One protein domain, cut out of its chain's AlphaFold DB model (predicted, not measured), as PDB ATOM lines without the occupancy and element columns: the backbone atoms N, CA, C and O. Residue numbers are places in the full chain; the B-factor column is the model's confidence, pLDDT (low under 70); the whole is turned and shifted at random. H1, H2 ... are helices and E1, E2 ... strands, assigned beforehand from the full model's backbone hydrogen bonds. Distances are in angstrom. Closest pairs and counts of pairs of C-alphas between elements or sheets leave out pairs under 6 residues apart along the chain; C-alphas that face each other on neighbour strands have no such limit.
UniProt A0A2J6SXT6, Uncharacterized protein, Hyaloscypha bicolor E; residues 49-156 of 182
ATOM      1  N   PHE A  49      45.489  35.666 -12.355       83.44
ATOM      2  CA  PHE A  49      45.881  35.475 -10.964       83.44
ATOM      3  C   PHE A  49      45.100  34.325 -10.331       83.44
ATOM      4  O   PHE A  49      43.877  34.260 -10.446       83.44
ATOM      5  N   PHE A  50      45.793  33.442  -9.622       85.69
ATOM      6  CA  PHE A  50      45.162  32.366  -8.865       85.69
ATOM      7  C   PHE A  50      45.912  32.114  -7.566       85.69
ATOM      8  O   PHE A  50      47.129  32.287  -7.471       85.69
ATOM      9  N   PHE A  51      45.172  31.676  -6.556       86.44
ATOM     10  CA  PHE A  51      45.721  31.437  -5.234       86.44
ATOM     11  C   PHE A  51      46.087  29.959  -5.050       86.44
ATOM     12  O   PHE A  51      45.382  29.053  -5.500       86.44
ATOM     13  N   ARG A  52      47.203  29.704  -4.368       83.25
ATOM     14  CA  ARG A  52      47.692  28.382  -3.961       83.25
ATOM     15  C   ARG A  52      48.038  28.370  -2.477       83.25
ATOM     16  O   ARG A  52      48.304  29.402  -1.871       83.25
ATOM     17  N   GLY A  53      48.040  27.172  -1.892       72.69
ATOM     18  CA  GLY A  53      48.416  26.982  -0.487       72.69
ATOM     19  C   GLY A  53      47.383  27.493   0.524       72.69
ATOM     20  O   GLY A  53      47.663  27.490   1.714       72.69
ATOM     21  N   ALA A  54      46.188  27.882   0.070       74.00
ATOM     22  CA  ALA A  54      45.113  28.392   0.916       74.00
ATOM     23  C   ALA A  54      43.873  27.485   0.873       74.00
ATOM     24  O   ALA A  54      42.809  27.924   0.425       74.00
ATOM     25  N   PRO A  55      43.967  26.207   1.300       82.06
ATOM     26  CA  PRO A  55      42.757  25.436   1.520       82.06
ATOM     27  C   PRO A  55      41.891  26.174   2.554       82.06
ATOM     28  O   PRO A  55      42.432  26.778   3.494       82.06
ATOM     29  N   PRO A  56      40.559  26.146   2.405       85.19
ATOM     30  CA  PRO A  56      39.677  26.728   3.399       85.19
ATOM     31  C   PRO A  56      39.988  26.182   4.806       85.19
ATOM     32  O   PRO A  56      40.111  24.962   4.961       85.19
ATOM     33  N   PRO A  57      40.142  27.046   5.831       91.06
ATOM     34  CA  PRO A  57      40.351  26.611   7.207       91.06
ATOM     35  C   PRO A  57      39.325  25.564   7.638       91.06
ATOM     36  O   PRO A  57      38.124  25.752   7.438       91.06
ATOM     37  N   LEU A  58      39.788  24.485   8.278       91.25
ATOM     38  CA  LEU A  58      38.935  23.352   8.658       91.25
ATOM     39  C   LEU A  58      37.722  23.799   9.492       91.25
ATOM     40  O   LEU A  58      36.607  23.339   9.254       91.25
ATOM     41  N   VAL A  59      37.919  24.765  10.395       93.38
ATOM     42  CA  VAL A  59      36.863  25.362  11.232       93.38
ATOM     43  C   VAL A  59      35.657  25.887  10.437       93.38
ATOM     44  O   VAL A  59      34.536  25.882  10.930       93.38
ATOM     45  N   LEU A  60      35.833  26.276   9.171       94.56
ATOM     46  CA  LEU A  60      34.741  26.775   8.329       94.56
ATOM     47  C   LEU A  60      33.835  25.662   7.778       94.56
ATOM     48  O   LEU A  60      32.771  25.963   7.222       94.56
ATOM     49  N   HIS A  61      34.246  24.400   7.931       92.75
ATOM     50  CA  HIS A  61      33.629  23.236   7.292       92.75
ATOM     51  C   HIS A  61      33.212  22.117   8.256       92.75
ATOM     52  O   HIS A  61      32.516  21.205   7.821       92.75
ATOM     53  N   ILE A  62      33.585  22.170   9.542       93.88
ATOM     54  CA  ILE A  62      33.229  21.110  10.507       93.88
ATOM     55  C   ILE A  62      31.737  21.155  10.863       93.88
ATOM     56  O   ILE A  62      31.015  20.176  10.700       93.88
ATOM     57  N   CYS A  63      31.270  22.280  11.405       93.12
ATOM     58  CA  CYS A  63      29.891  22.461  11.853       93.12
ATOM     59  C   CYS A  63      29.534  23.951  11.908       93.12
ATOM     60  O   CYS A  63      30.401  24.816  11.762       93.12
ATOM     61  N   ARG A  64      28.257  24.268  12.156       93.31
ATOM     62  CA  ARG A  64      27.771  25.655  12.219       93.31
ATOM     63  C   ARG A  64      28.501  26.497  13.273       93.31
ATOM     64  O   ARG A  64      28.955  27.585  12.946       93.31
ATOM     65  N   ALA A  65      28.651  25.987  14.497       93.31
ATOM     66  CA  ALA A  65      29.309  26.719  15.583       93.31
ATOM     67  C   ALA A  65      30.786  27.014  15.269       93.31
ATOM     68  O   ALA A  65      31.254  28.134  15.453       93.31
ATOM     69  N   SER A  66      31.505  26.028  14.722       95.62
ATOM     70  CA  SER A  66      32.896  26.202  14.290       95.62
ATOM     71  C   SER A  66      33.009  27.248  13.173       95.62
ATOM     72  O   SER A  66      33.861  28.135  13.228       95.62
ATOM     73  N   ARG A  67      32.077  27.225  12.210       95.25
ATOM     74  CA  ARG A  67      32.016  28.205  11.120       95.25
ATOM     75  C   ARG A  67      31.749  29.618  11.630       95.25
ATOM     76  O   ARG A  67      32.381  30.552  11.152       95.25
ATOM     77  N   GLU A  68      30.849  29.782  12.595       95.19
ATOM     78  CA  GLU A  68      30.572  31.079  13.227       95.19
ATOM     79  C   GLU A  68      31.801  31.634  13.961       95.19
ATOM     80  O   GLU A  68      32.024  32.841  13.936       95.19
ATOM     81  N   VAL A  69      32.629  30.780  14.571       95.56
ATOM     82  CA  VAL A  69      33.922  31.194  15.144       95.56
ATOM     83  C   VAL A  69      34.907  31.581  14.040       95.56
ATOM     84  O   VAL A  69      35.497  32.656  14.104       95.56
ATOM     85  N   GLY A  70      35.047  30.755  13.001       95.12
ATOM     86  CA  GLY A  70      35.968  31.021  11.895       95.12
ATOM     87  C   GLY A  70      35.646  32.310  11.131       95.12
ATOM     88  O   GLY A  70      36.549  33.089  10.850       95.12
ATOM     89  N   LEU A  71      34.371  32.589  10.848       95.12
ATOM     90  CA  LEU A  71      33.946  33.786  10.106       95.12
ATOM     91  C   LEU A  71      34.097  35.101  10.891       95.12
ATOM     92  O   LEU A  71      33.950  36.166  10.303       95.12
ATOM     93  N   LYS A  72      34.404  35.057  12.195       94.69
ATOM     94  CA  LYS A  72      34.804  36.260  12.955       94.69
ATOM     95  C   LYS A  72      36.228  36.708  12.640       94.69
ATOM     96  O   LYS A  72      36.583  37.839  12.944       94.69
ATOM     97  N   VAL A  73      37.040  35.800  12.106       94.00
ATOM     98  CA  VAL A  73      38.484  35.981  11.925       94.00
ATOM     99  C   VAL A  73      38.857  35.965  10.446       94.00
ATOM    100  O   VAL A  73      39.695  36.744  10.008       94.00
ATOM    101  N   PHE A  74      38.231  35.083   9.667       93.81
ATOM    102  CA  PHE A  74      38.474  34.968   8.237       93.81
ATOM    103  C   PHE A  74      37.470  35.776   7.429       93.81
ATOM    104  O   PHE A  74      36.261  35.552   7.512       93.81
ATOM    105  N   GLU A  75      37.991  36.620   6.551       92.69
ATOM    106  CA  GLU A  75      37.222  37.282   5.511       92.69
ATOM    107  C   GLU A  75      37.323  36.491   4.206       92.69
ATOM    108  O   GLU A  75      38.388  35.984   3.849       92.69
ATOM    109  N   SER A  76      36.209  36.366   3.482       89.88
ATOM    110  CA  SER A  76      36.213  35.752   2.156       89.88
ATOM    111  C   SER A  76      36.528  36.786   1.085       89.88
ATOM    112  O   SER A  76      35.810  37.778   0.953       89.88
ATOM    113  N   ILE A  77      37.526  36.494   0.263       86.19
ATOM    114  CA  ILE A  77      37.708  37.104  -1.053       86.19
ATOM    115  C   ILE A  77      37.318  36.080  -2.116       86.19
ATOM    116  O   ILE A  77      37.423  34.879  -1.882       86.19
ATOM    117  N   PHE A  78      36.882  36.535  -3.281       77.81
ATOM    118  CA  PHE A  78      36.635  35.649  -4.414       77.81
ATOM    119  C   PHE A  78      37.829  35.721  -5.361       77.81
ATOM    120  O   PHE A  78      38.324  36.812  -5.651       77.81
ATOM    121  N   ASP A  79      38.325  34.562  -5.793       70.38
ATOM    122  CA  ASP A  79      39.269  34.514  -6.906       70.38
ATOM    123  C   ASP A  79      38.556  34.800  -8.240       70.38
ATOM    124  O   ASP A  79      37.334  34.931  -8.304       70.38
ATOM    125  N   LEU A  80      39.320  34.856  -9.333       67.69
ATOM    126  CA  LEU A  80      38.767  35.047 -10.681       67.69
ATOM    127  C   LEU A  80      37.853  33.894 -11.153       67.69
ATOM    128  O   LEU A  80      37.259  34.004 -12.220       67.69
ATOM    129  N   ASN A  81      37.745  32.797 -10.395       73.81
ATOM    130  CA  ASN A  81      36.867  31.658 -10.674       73.81
ATOM    131  C   ASN A  81      35.665  31.593  -9.712       73.81
ATOM    132  O   ASN A  81      35.063  30.523  -9.579       73.81
ATOM    133  N   ASP A  82      35.360  32.681  -8.997       76.69
ATOM    134  CA  ASP A  82      34.313  32.766  -7.970       76.69
ATOM    135  C   ASP A  82      34.467  31.753  -6.820       76.69
ATOM    136  O   ASP A  82      33.510  31.429  -6.106       76.69
ATOM    137  N   LYS A  83      35.681  31.246  -6.585       81.94
ATOM    138  CA  LYS A  83      35.970  30.388  -5.435       81.94
ATOM    139  C   LYS A  83      36.350  31.256  -4.239       81.94
ATOM    140  O   LYS A  83      37.280  32.061  -4.339       81.94
ATOM    141  N   PRO A  84      35.672  31.088  -3.088       87.69
ATOM    142  CA  PRO A  84      35.999  31.856  -1.905       87.69
ATOM    143  C   PRO A  84      37.335  31.390  -1.325       87.69
ATOM    144  O   PRO A  84      37.554  30.201  -1.080       87.69
ATOM    145  N   ILE A  85      38.201  32.352  -1.047       89.31
ATOM    146  CA  ILE A  85      39.438  32.182  -0.300       89.31
ATOM    147  C   ILE A  85      39.279  32.942   1.000       89.31
ATOM    148  O   ILE A  85      38.895  34.107   1.019       89.31
ATOM    149  N   TYR A  86      39.572  32.256   2.091       92.62
ATOM    150  CA  TYR A  86      39.411  32.783   3.433       92.62
ATOM    151  C   TYR A  86      40.759  33.249   3.962       92.62
ATOM    152  O   TYR A  86      41.658  32.424   4.162       92.62
ATOM    153  N   ILE A  87      40.879  34.557   4.177       92.25
ATOM    154  CA  ILE A  87      42.104  35.227   4.616       92.25
ATOM    155  C   ILE A  87      41.856  35.883   5.967       92.25
ATOM    156  O   ILE A  87      40.857  36.571   6.165       92.25
ATOM    157  N   ASN A  88      42.776  35.670   6.897       94.00
ATOM    158  CA  ASN A  88      42.869  36.442   8.123       94.00
ATOM    159  C   ASN A  88      43.921  37.536   7.914       94.00
ATOM    160  O   ASN A  88      45.108  37.289   8.101       94.00
ATOM    161  N   PHE A  89      43.502  38.731   7.493       92.00
ATOM    162  CA  PHE A  89      44.420  39.799   7.068       92.00
ATOM    163  C   PHE A  89      45.414  40.265   8.143       92.00
ATOM    164  O   PHE A  89      46.459  40.804   7.791       92.00
ATOM    165  N   ALA A  90      45.109  40.024   9.422       90.56
ATOM    166  CA  ALA A  90      45.974  40.376  10.544       90.56
ATOM    167  C   ALA A  90      47.114  39.367  10.792       90.56
ATOM    168  O   ALA A  90      48.083  39.697  11.468       90.56
ATOM    169  N   TYR A  91      47.005  38.131  10.288       90.31
ATOM    170  CA  TYR A  91      47.963  37.056  10.597       90.31
ATOM    171  C   TYR A  91      48.448  36.264   9.381       90.31
ATOM    172  O   TYR A  91      49.528  35.680   9.437       90.31
ATOM    173  N   ASP A  92      47.664  36.186   8.309       93.31
ATOM    174  CA  ASP A  92      48.076  35.523   7.077       93.31
ATOM    175  C   ASP A  92      49.003  36.447   6.270       93.31
ATOM    176  O   ASP A  92      48.752  37.643   6.122       93.31
ATOM    177  N   THR A  93      50.048  35.863   5.689       92.81
ATOM    178  CA  THR A  93      50.961  36.546   4.768       92.81
ATOM    179  C   THR A  93      50.548  36.240   3.335       92.81
ATOM    180  O   THR A  93      50.500  35.071   2.933       92.81
ATOM    181  N   LEU A  94      50.297  37.270   2.525       92.06
ATOM    182  CA  LEU A  94      50.139  37.080   1.081       92.06
ATOM    183  C   LEU A  94      51.523  36.986   0.448       92.06
ATOM    184  O   LEU A  94      52.327  37.898   0.582       92.06
ATOM    185  N   HIS A  95      51.802  35.910  -0.270       91.25
ATOM    186  CA  HIS A  95      53.055  35.731  -0.988       91.25
ATOM    187  C   HIS A  95      52.840  35.924  -2.486       91.25
ATOM    188  O   HIS A  95      52.187  35.106  -3.129       91.25
ATOM    189  N   LEU A  96      53.412  36.985  -3.048       88.38
ATOM    190  CA  LEU A  96      53.488  37.210  -4.486       88.38
ATOM    191  C   LEU A  96      54.611  36.340  -5.062       88.38
ATOM    192  O   LEU A  96      55.753  36.780  -5.177       88.38
ATOM    193  N   ALA A  97      54.267  35.104  -5.425       80.75
ATOM    194  CA  ALA A  97      55.160  34.141  -6.079       80.75
ATOM    195  C   ALA A  97      55.274  34.446  -7.585       80.75
ATOM    196  O   ALA A  97      54.997  33.617  -8.454       80.75
ATOM    197  N   THR A  98      55.518  35.711  -7.907       73.44
ATOM    198  CA  THR A  98      55.581  36.234  -9.267       73.44
ATOM    199  C   THR A  98      56.477  37.467  -9.286       73.44
ATOM    200  O   THR A  98      56.840  37.990  -8.236       73.44
ATOM    201  N   SER A  99      56.826  37.948 -10.481       75.75
ATOM    202  CA  SER A  99      57.682  39.126 -10.639       75.75
ATOM    203  C   SER A  99      57.141  40.314  -9.827       75.75
ATOM    204  O   SER A  99      55.934  40.588  -9.895       75.75
ATOM    205  N   PRO A 100      58.003  41.092  -9.146       72.44
ATOM    206  CA  PRO A 100      57.590  42.274  -8.387       72.44
ATOM    207  C   PRO A 100      56.758  43.291  -9.180       72.44
ATOM    208  O   PRO A 100      55.930  44.011  -8.616       72.44
ATOM    209  N   ARG A 101      56.919  43.323 -10.509       75.19
ATOM    210  CA  ARG A 101      56.119  44.144 -11.439       75.19
ATOM    211  C   ARG A 101      54.626  43.865 -11.364       75.19
ATOM    212  O   ARG A 101      53.808  44.756 -11.591       75.19
ATOM    213  N   MET A 102      54.263  42.635 -11.024       79.81
ATOM    214  CA  MET A 102      52.876  42.194 -10.949       79.81
ATOM    215  C   MET A 102      52.154  42.735  -9.717       79.81
ATOM    216  O   MET A 102      50.926  42.715  -9.701       79.81
ATOM    217  N   CYS A 103      52.873  43.286  -8.729       76.75
ATOM    218  CA  CYS A 103      52.267  43.893  -7.544       76.75
ATOM    219  C   CYS A 103      51.273  45.004  -7.924       76.75
ATOM    220  O   CYS A 103      50.155  45.018  -7.420       76.75
ATOM    221  N   LYS A 104      51.625  45.864  -8.892       79.12
ATOM    222  CA  LYS A 104      50.733  46.931  -9.391       79.12
ATOM    223  C   LYS A 104      49.478  46.397 -10.084       79.12
ATOM    224  O   LYS A 104      48.401  46.984  -9.991       79.12
ATOM    225  N   GLN A 105      49.611  45.292 -10.816       81.88
ATOM    226  CA  GLN A 105      48.463  44.668 -11.475       81.88
ATOM    227  C   GLN A 105      47.545  44.004 -10.450       81.88
ATOM    228  O   GLN A 105      46.330  44.159 -10.525       81.88
ATOM    229  N   PHE A 106      48.125  43.322  -9.464       84.00
ATOM    230  CA  PHE A 106      47.389  42.741  -8.350       84.00
ATOM    231  C   PHE A 106      46.588  43.801  -7.587       84.00
ATOM    232  O   PHE A 106      45.390  43.618  -7.375       84.00
ATOM    233  N   THR A 107      47.210  44.926  -7.229       82.38
ATOM    234  CA  THR A 107      46.537  45.991  -6.475       82.38
ATOM    235  C   THR A 107      45.394  46.633  -7.252       82.38
ATOM    236  O   THR A 107      44.365  46.965  -6.670       82.38
ATOM    237  N   SER A 108      45.524  46.712  -8.576       83.31
ATOM    238  CA  SER A 108      44.453  47.181  -9.461       83.31
ATOM    239  C   SER A 108      43.271  46.205  -9.538       83.31
ATOM    240  O   SER A 108      42.125  46.635  -9.639       83.31
ATOM    241  N   LEU A 109      43.532  44.895  -9.502       83.44
ATOM    242  CA  LEU A 109      42.493  43.862  -9.595       83.44
ATOM    243  C   LEU A 109      41.788  43.596  -8.262       83.44
ATOM    244  O   LEU A 109      40.616  43.227  -8.256       83.44
ATOM    245  N   TYR A 110      42.486  43.789  -7.143       83.94
ATOM    246  CA  TYR A 110      41.972  43.491  -5.808       83.94
ATOM    247  C   TYR A 110      42.133  44.673  -4.837       83.94
ATOM    248  O   TYR A 110      42.768  44.522  -3.788       83.94
ATOM    249  N   PRO A 111      41.517  45.838  -5.112       82.31
ATOM    250  CA  PRO A 111      41.658  47.025  -4.262       82.31
ATOM    251  C   PRO A 111      41.149  46.797  -2.827       82.31
ATOM    252  O   PRO A 111      41.696  47.321  -1.864       82.31
ATOM    253  N   GLY A 112      40.149  45.928  -2.639       84.19
ATOM    254  CA  GLY A 112      39.674  45.571  -1.296       84.19
ATOM    255  C   GLY A 112      40.695  44.789  -0.457       84.19
ATOM    256  O   GLY A 112      40.582  44.765   0.768       84.19
ATOM    257  N   ILE A 113      41.686  44.150  -1.092       85.44
ATOM    258  CA  ILE A 113      42.772  43.449  -0.395       85.44
ATOM    259  C   ILE A 113      43.871  44.431   0.010       85.44
ATOM    260  O   ILE A 113      44.427  44.314   1.102       85.44
ATOM    261  N   THR A 114      44.174  45.416  -0.837       83.31
ATOM    262  CA  THR A 114      45.292  46.346  -0.620       83.31
ATOM    263  C   THR A 114      45.114  47.215   0.617       83.31
ATOM    264  O   THR A 114      46.091  47.565   1.270       83.31
ATOM    265  N   GLU A 115      43.867  47.513   0.977       87.00
ATOM    266  CA  GLU A 115      43.518  48.281   2.177       87.00
ATOM    267  C   GLU A 115      43.544  47.454   3.472       87.00
ATOM    268  O   GLU A 115      43.388  48.003   4.565       87.00
ATOM    269  N   LYS A 116      43.669  46.128   3.369       91.00
ATOM    270  CA  LYS A 116      43.531  45.209   4.507       91.00
ATOM    271  C   LYS A 116      44.798  44.446   4.821       91.00
ATOM    272  O   LYS A 116      45.020  44.132   5.980       91.00
ATOM    273  N   ILE A 117      45.597  44.134   3.808       90.62
ATOM    274  CA  ILE A 117      46.779  43.301   3.967       90.62
ATOM    275  C   ILE A 117      47.827  43.936   4.884       90.62
ATOM    276  O   ILE A 117      48.264  45.065   4.661       90.62
ATOM    277  N   GLU A 118      48.257  43.171   5.888       92.94
ATOM    278  CA  GLU A 118      49.262  43.618   6.856       92.94
ATOM    279  C   GLU A 118      50.643  42.986   6.634       92.94
ATOM    280  O   GLU A 118      51.653  43.597   6.984       92.94
ATOM    281  N   SER A 119      50.707  41.806   6.008       93.06
ATOM    282  CA  SER A 119      51.952  41.073   5.744       93.06
ATOM    283  C   SER A 119      52.023  40.615   4.285       93.06
ATOM    284  O   SER A 119      51.146  39.892   3.798       93.06
ATOM    285  N   LEU A 120      53.072  41.043   3.578       91.50
ATOM    286  CA  LEU A 120      53.325  40.730   2.170       91.50
ATOM    287  C   LEU A 120      54.703  40.084   2.024       91.50
ATOM    288  O   LEU A 120      55.702  40.627   2.481       91.50
ATOM    289  N   ALA A 121      54.773  38.957   1.333       91.12
ATOM    290  CA  ALA A 121      56.016  38.356   0.881       91.12
ATOM    291  C   ALA A 121      56.148  38.520  -0.636       91.12
ATOM    292  O   ALA A 121      55.173  38.327  -1.362       91.12
ATOM    293  N   VAL A 122      57.340  38.852  -1.124       88.25
ATOM    294  CA  VAL A 122      57.619  39.015  -2.557       88.25
ATOM    295  C   VAL A 122      58.866  38.234  -2.927       88.25
ATOM    296  O   VAL A 122      59.890  38.322  -2.247       88.25
ATOM    297  N   GLU A 123      58.770  37.469  -4.010       86.31
ATOM    298  CA  GLU A 123      59.898  36.733  -4.562       86.31
ATOM    299  C   GLU A 123      60.835  37.675  -5.338       86.31
ATOM    300  O   GLU A 123      60.390  38.443  -6.194       86.31
ATOM    301  N   ILE A 124      62.131  37.631  -5.023       83.19
ATOM    302  CA  ILE A 124      63.183  38.433  -5.662       83.19
ATOM    303  C   ILE A 124      64.348  37.542  -6.091       83.19
ATOM    304  O   ILE A 124      64.750  36.633  -5.367       83.19
ATOM    305  N   THR A 125      64.915  37.804  -7.263       82.19
ATOM    306  CA  THR A 125      66.055  37.042  -7.798       82.19
ATOM    307  C   THR A 125      67.344  37.862  -7.879       82.19
ATOM    308  O   THR A 125      68.420  37.287  -8.059       82.19
ATOM    309  N   SER A 126      67.255  39.184  -7.704       81.56
ATOM    310  CA  SER A 126      68.390  40.108  -7.650       81.56
ATOM    311  C   SER A 126      68.096  41.329  -6.765       81.56
ATOM    312  O   SER A 126      66.950  41.565  -6.375       81.56
ATOM    313  N   GLU A 127      69.129  42.117  -6.450       80.88
ATOM    314  CA  GLU A 127      68.976  43.383  -5.713       80.88
ATOM    315  C   GLU A 127      68.234  44.445  -6.542       80.88
ATOM    316  O   GLU A 127      67.438  45.204  -5.996       80.88
ATOM    317  N   GLU A 128      68.391  44.466  -7.870       83.25
ATOM    318  CA  GLU A 128      67.621  45.377  -8.728       83.25
ATOM    319  C   GLU A 128      66.115  45.073  -8.665       83.25
ATOM    320  O   GLU A 128      65.291  45.988  -8.596       83.25
ATOM    321  N   GLU A 129      65.734  43.787  -8.632       82.06
ATOM    322  CA  GLU A 129      64.332  43.388  -8.447       82.06
ATOM    323  C   GLU A 129      63.794  43.771  -7.067       82.06
ATOM    324  O   GLU A 129      62.614  44.100  -6.945       82.06
ATOM    325  N   ARG A 130      64.640  43.765  -6.031       82.69
ATOM    326  CA  ARG A 130      64.273  44.228  -4.688       82.69
ATOM    327  C   ARG A 130      63.963  45.723  -4.682       82.69
ATOM    328  O   ARG A 130      62.917  46.110  -4.160       82.69
ATOM    329  N   GLU A 131      64.828  46.559  -5.250       84.19
ATOM    330  CA  GLU A 131      64.576  48.003  -5.345       84.19
ATOM    331  C   GLU A 131      63.287  48.287  -6.127       84.19
ATOM    332  O   GLU A 131      62.427  49.054  -5.676       84.19
ATOM    333  N   GLU A 132      63.100  47.599  -7.256       84.50
ATOM    334  CA  GLU A 132      61.877  47.686  -8.052       84.50
ATOM    335  C   GLU A 132      60.639  47.239  -7.250       84.50
ATOM    336  O   GLU A 132      59.593  47.898  -7.307       84.50
ATOM    337  N   ALA A 133      60.742  46.161  -6.467       82.94
ATOM    338  CA  ALA A 133      59.676  45.682  -5.591       82.94
ATOM    339  C   ALA A 133      59.286  46.738  -4.557       82.94
ATOM    340  O   ALA A 133      58.104  47.060  -4.439       82.94
ATOM    341  N   VAL A 134      60.263  47.317  -3.853       83.94
ATOM    342  CA  VAL A 134      60.022  48.366  -2.853       83.94
ATOM    343  C   VAL A 134      59.288  49.547  -3.487       83.94
ATOM    344  O   VAL A 134      58.255  49.967  -2.969       83.94
ATOM    345  N   ILE A 135      59.755  50.043  -4.638       81.94
ATOM    346  CA  ILE A 135      59.107  51.161  -5.343       81.94
ATOM    347  C   ILE A 135      57.670  50.798  -5.735       81.94
ATOM    348  O   ILE A 135      56.743  51.587  -5.528       81.94
ATOM    349  N   ASN A 136      57.454  49.604  -6.291       83.69
ATOM    350  CA  ASN A 136      56.122  49.157  -6.689       83.69
ATOM    351  C   ASN A 136      55.181  49.026  -5.487       83.69
ATOM    352  O   ASN A 136      54.032  49.444  -5.589       83.69
ATOM    353  N   ILE A 137      55.656  48.517  -4.354       82.00
ATOM    354  CA  ILE A 137      54.882  48.357  -3.115       82.00
ATOM    355  C   ILE A 137      54.522  49.719  -2.521       82.00
ATOM    356  O   ILE A 137      53.347  49.975  -2.257       82.00
ATOM    357  N   VAL A 138      55.499  50.619  -2.384       79.25
ATOM    358  CA  VAL A 138      55.283  51.985  -1.877       79.25
ATOM    359  C   VAL A 138      54.267  52.735  -2.744       79.25
ATOM    360  O   VAL A 138      53.400  53.435  -2.228       79.25
ATOM    361  N   THR A 139      54.314  52.544  -4.065       80.06
ATOM    362  CA  THR A 139      53.363  53.165  -5.004       80.06
ATOM    363  C   THR A 139      52.024  52.429  -5.129       80.06
ATOM    364  O   THR A 139      51.129  52.923  -5.806       80.06
ATOM    365  N   SER A 140      51.850  51.279  -4.473       79.25
ATOM    366  CA  SER A 140      50.643  50.444  -4.568       79.25
ATOM    367  C   SER A 140      49.587  50.725  -3.490       79.25
ATOM    368  O   SER A 140      48.625  49.970  -3.379       79.25
ATOM    369  N   HIS A 141      49.742  51.796  -2.702       79.19
ATOM    370  CA  HIS A 141      48.773  52.223  -1.679       79.19
ATOM    371  C   HIS A 141      48.412  51.141  -0.639       79.19
ATOM    372  O   HIS A 141      47.281  51.083  -0.157       79.19
ATOM    373  N   LEU A 142      49.377  50.299  -0.257       83.12
ATOM    374  CA  LEU A 142      49.208  49.266   0.770       83.12
ATOM    375  C   LEU A 142      49.234  49.888   2.177       83.12
ATOM    376  O   LEU A 142      50.209  49.770   2.914       83.12
ATOM    377  N   SER A 143      48.168  50.607   2.530       82.50
ATOM    378  CA  SER A 143      48.112  51.501   3.697       82.50
ATOM    379  C   SER A 143      48.234  50.802   5.052       82.50
ATOM    380  O   SER A 143      48.639  51.436   6.024       82.50
ATOM    381  N   LYS A 144      47.893  49.510   5.125       88.69
ATOM    382  CA  LYS A 144      47.998  48.696   6.344       88.69
ATOM    383  C   LYS A 144      49.209  47.773   6.373       88.69
ATOM    384  O   LYS A 144      49.343  47.006   7.322       88.69
ATOM    385  N   LEU A 145      50.088  47.834   5.373       89.31
ATOM    386  CA  LEU A 145      51.245  46.953   5.315       89.31
ATOM    387  C   LEU A 145      52.202  47.255   6.474       89.31
ATOM    388  O   LEU A 145      52.810  48.320   6.534       89.31
ATOM    389  N   ARG A 146      52.346  46.293   7.383       89.31
ATOM    390  CA  ARG A 146      53.255  46.341   8.537       89.31
ATOM    391  C   ARG A 146      54.538  45.572   8.266       89.31
ATOM    392  O   ARG A 146      55.592  45.894   8.805       89.31
ATOM    393  N   GLU A 147      54.456  44.545   7.431       89.88
ATOM    394  CA  GLU A 147      55.548  43.614   7.194       89.88
ATOM    395  C   GLU A 147      55.721  43.341   5.699       89.88
ATOM    396  O   GLU A 147      54.784  42.926   5.017       89.88
ATOM    397  N   LEU A 148      56.946  43.532   5.208       88.94
ATOM    398  CA  LEU A 148      57.380  43.115   3.881       88.94
ATOM    399  C   LEU A 148      58.524  42.107   4.003       88.94
ATOM    400  O   LEU A 148      59.554  42.385   4.615       88.94
ATOM    401  N   ILE A 149      58.344  40.935   3.406       89.62
ATOM    402  CA  ILE A 149      59.306  39.834   3.427       89.62
ATOM    403  C   ILE A 149      59.836  39.624   2.014       89.62
ATOM    404  O   ILE A 149      59.067  39.395   1.081       89.62
ATOM    405  N   PHE A 150      61.154  39.643   1.857       87.06
ATOM    406  CA  PHE A 150      61.786  39.258   0.601       87.06
ATOM    407  C   PHE A 150      62.138  37.774   0.619       87.06
ATOM    408  O   PHE A 150      62.835  37.293   1.514       87.06
ATOM    409  N   VAL A 151      61.644  37.039  -0.373       85.19
ATOM    410  CA  VAL A 151      61.899  35.608  -0.543       85.19
ATOM    411  C   VAL A 151      62.850  35.435  -1.719       85.19
ATOM    412  O   VAL A 151      62.577  35.913  -2.813       85.19
ATOM    413  N   ALA A 152      63.978  34.758  -1.509       78.31
ATOM    414  CA  ALA A 152      64.919  34.470  -2.587       78.31
ATOM    415  C   ALA A 152      64.287  33.503  -3.606       78.31
ATOM    416  O   ALA A 152      63.975  32.362  -3.265       78.31
ATOM    417  N   GLY A 153      64.117  33.961  -4.844       67.88
ATOM    418  CA  GLY A 153      63.606  33.174  -5.959       67.88
ATOM    419  C   GLY A 153      64.715  32.514  -6.776       67.88
ATOM    420  O   GLY A 153      65.716  33.140  -7.129       67.88
ATOM    421  N   GLY A 154      64.533  31.235  -7.112       62.31
ATOM    422  CA  GLY A 154      65.440  30.469  -7.976       62.31
ATOM    423  C   GLY A 154      65.919  29.139  -7.386       62.31
ATOM    424  O   GLY A 154      65.951  28.939  -6.176       62.31
ATOM    425  N   GLY A 155      66.294  28.199  -8.264       53.72
ATOM    426  CA  GLY A 155      66.865  26.903  -7.870       53.72
ATOM    427  C   GLY A 155      68.168  27.046  -7.070       53.72
ATOM    428  O   GLY A 155      68.834  28.076  -7.156       53.72
ATOM    429  N   MET A 156      68.527  25.992  -6.319       47.72
ATOM    430  CA  MET A 156      69.598  25.937  -5.301       47.72
ATOM    431  C   MET A 156      70.900  26.701  -5.616       47.72
ATOM    432  O   MET A 156      71.533  27.205  -4.693       47.72
TER     433      MET A 156
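What this domain is: This is residues 49 to 156 of the 182 residues of an uncharacterized protein of Hyaloscypha bicolor E (UniProt A0A2J6SXT6). Two lobes lie one after the other along the longest axis: a small parallel sheet, E4, E5 and E6, with H4 over one face and H2 meeting one end of H4, and beyond the sheet's E4 edge a thin second lobe, the hairpin E2 and E3, with H1 farther out still. E1 lies between the hairpin and H2, and a long link runs from it to H1. The printed part has 108 residues with four named helices and six named strands, in the order E1 H1 E2 E3 E4 H2 H3 E5 H4 E6. The class is mixed, helices and strands; the three-strand sheet has the order E4, E5, E6, all parallel, and E2 and E3 are antiparallel. The whole is compact, with a radius of gyration of the C-alphas of 15.1 A, and the C-alphas span 49 by 33 by 26 A.

How they stand to each other: Begin at E1, residues 49 to 52, which pairs with no named strand. H1, residues 64 to 70, touches no helix. Next come E2, residues 75 to 78, and E3, residues 84 to 87, a hairpin at 141 degrees; look there for N 77 and O 85, 2.9 A apart. E3 is apart from E4, residues 93 to 96, an edge strand. H2, residues 102 to 109, is not on the sheet of E4, only just, with 4 pairs of C-alphas within 10 A; its closest C-alpha to E1 is that of Phe 106, 7.9 A from that of Phe 49. H3, residues 111 to 114, is close to H2 but not clearly touching, the closest C-alphas being those of Thr 107 and Thr 114, 6.0 A apart. E5, residues 119 to 124, is the inner strand, parallel to E4 at 28 degrees, with N 96 and O 121 at 2.8 A. H4, residues 127 to 138, is on the sheet at a height of 9.6 A, the helix of a two-layer arrangement, helix on one face of a sheet. It lies over E5 and along the strands, at 23 degrees to E5 on the local plane; the closest C-alphas are those of Ile 124 and Arg 130, 6.0 A apart. With residues 133 to 137 alone H4 touches H2, at a shallow tilt of 20 degrees, the same way; the closest C-alphas, those of Lys 104 and Asn 136, are 6.4 A apart. E6, residues 147 to 152, is the other edge strand, parallel to E5 at 25 degrees, with N 124 and O 151 at 2.8 A. E4, H2, H3, E5 and then E5, H4, E6 are strand-helix-strand units, two parallel neighbour strands with helices between, each with a right-handed crossover. In H1, H2 and H4 every O i to N i+4 pair is within hydrogen-bond range; H3 is too short for one.

Where its parts are: Find C-alpha 49 at (45.881, 35.475, -10.964), where E1 begins. H1 starts at C-alpha 64, (27.771, 25.655, 12.219), and measures 9.8 A. E5 measures 16.2 A, H4 16.6 A and E6 16.3 A. E6 ends at C-alpha 152, (64.919, 34.470, -2.587).

The domain as a whole: The two C-alphas farthest apart, those of Arg 64 and Glu 128, are 49.2 A apart. The printed part has no cut. The link from E1 to H1, 11 residues, is long, and that from H4 to E6 is short; the other links are tight. The mean pLDDT of the printed part is 84.9; look for values under 70 at residue 80 and residues 153 to 156.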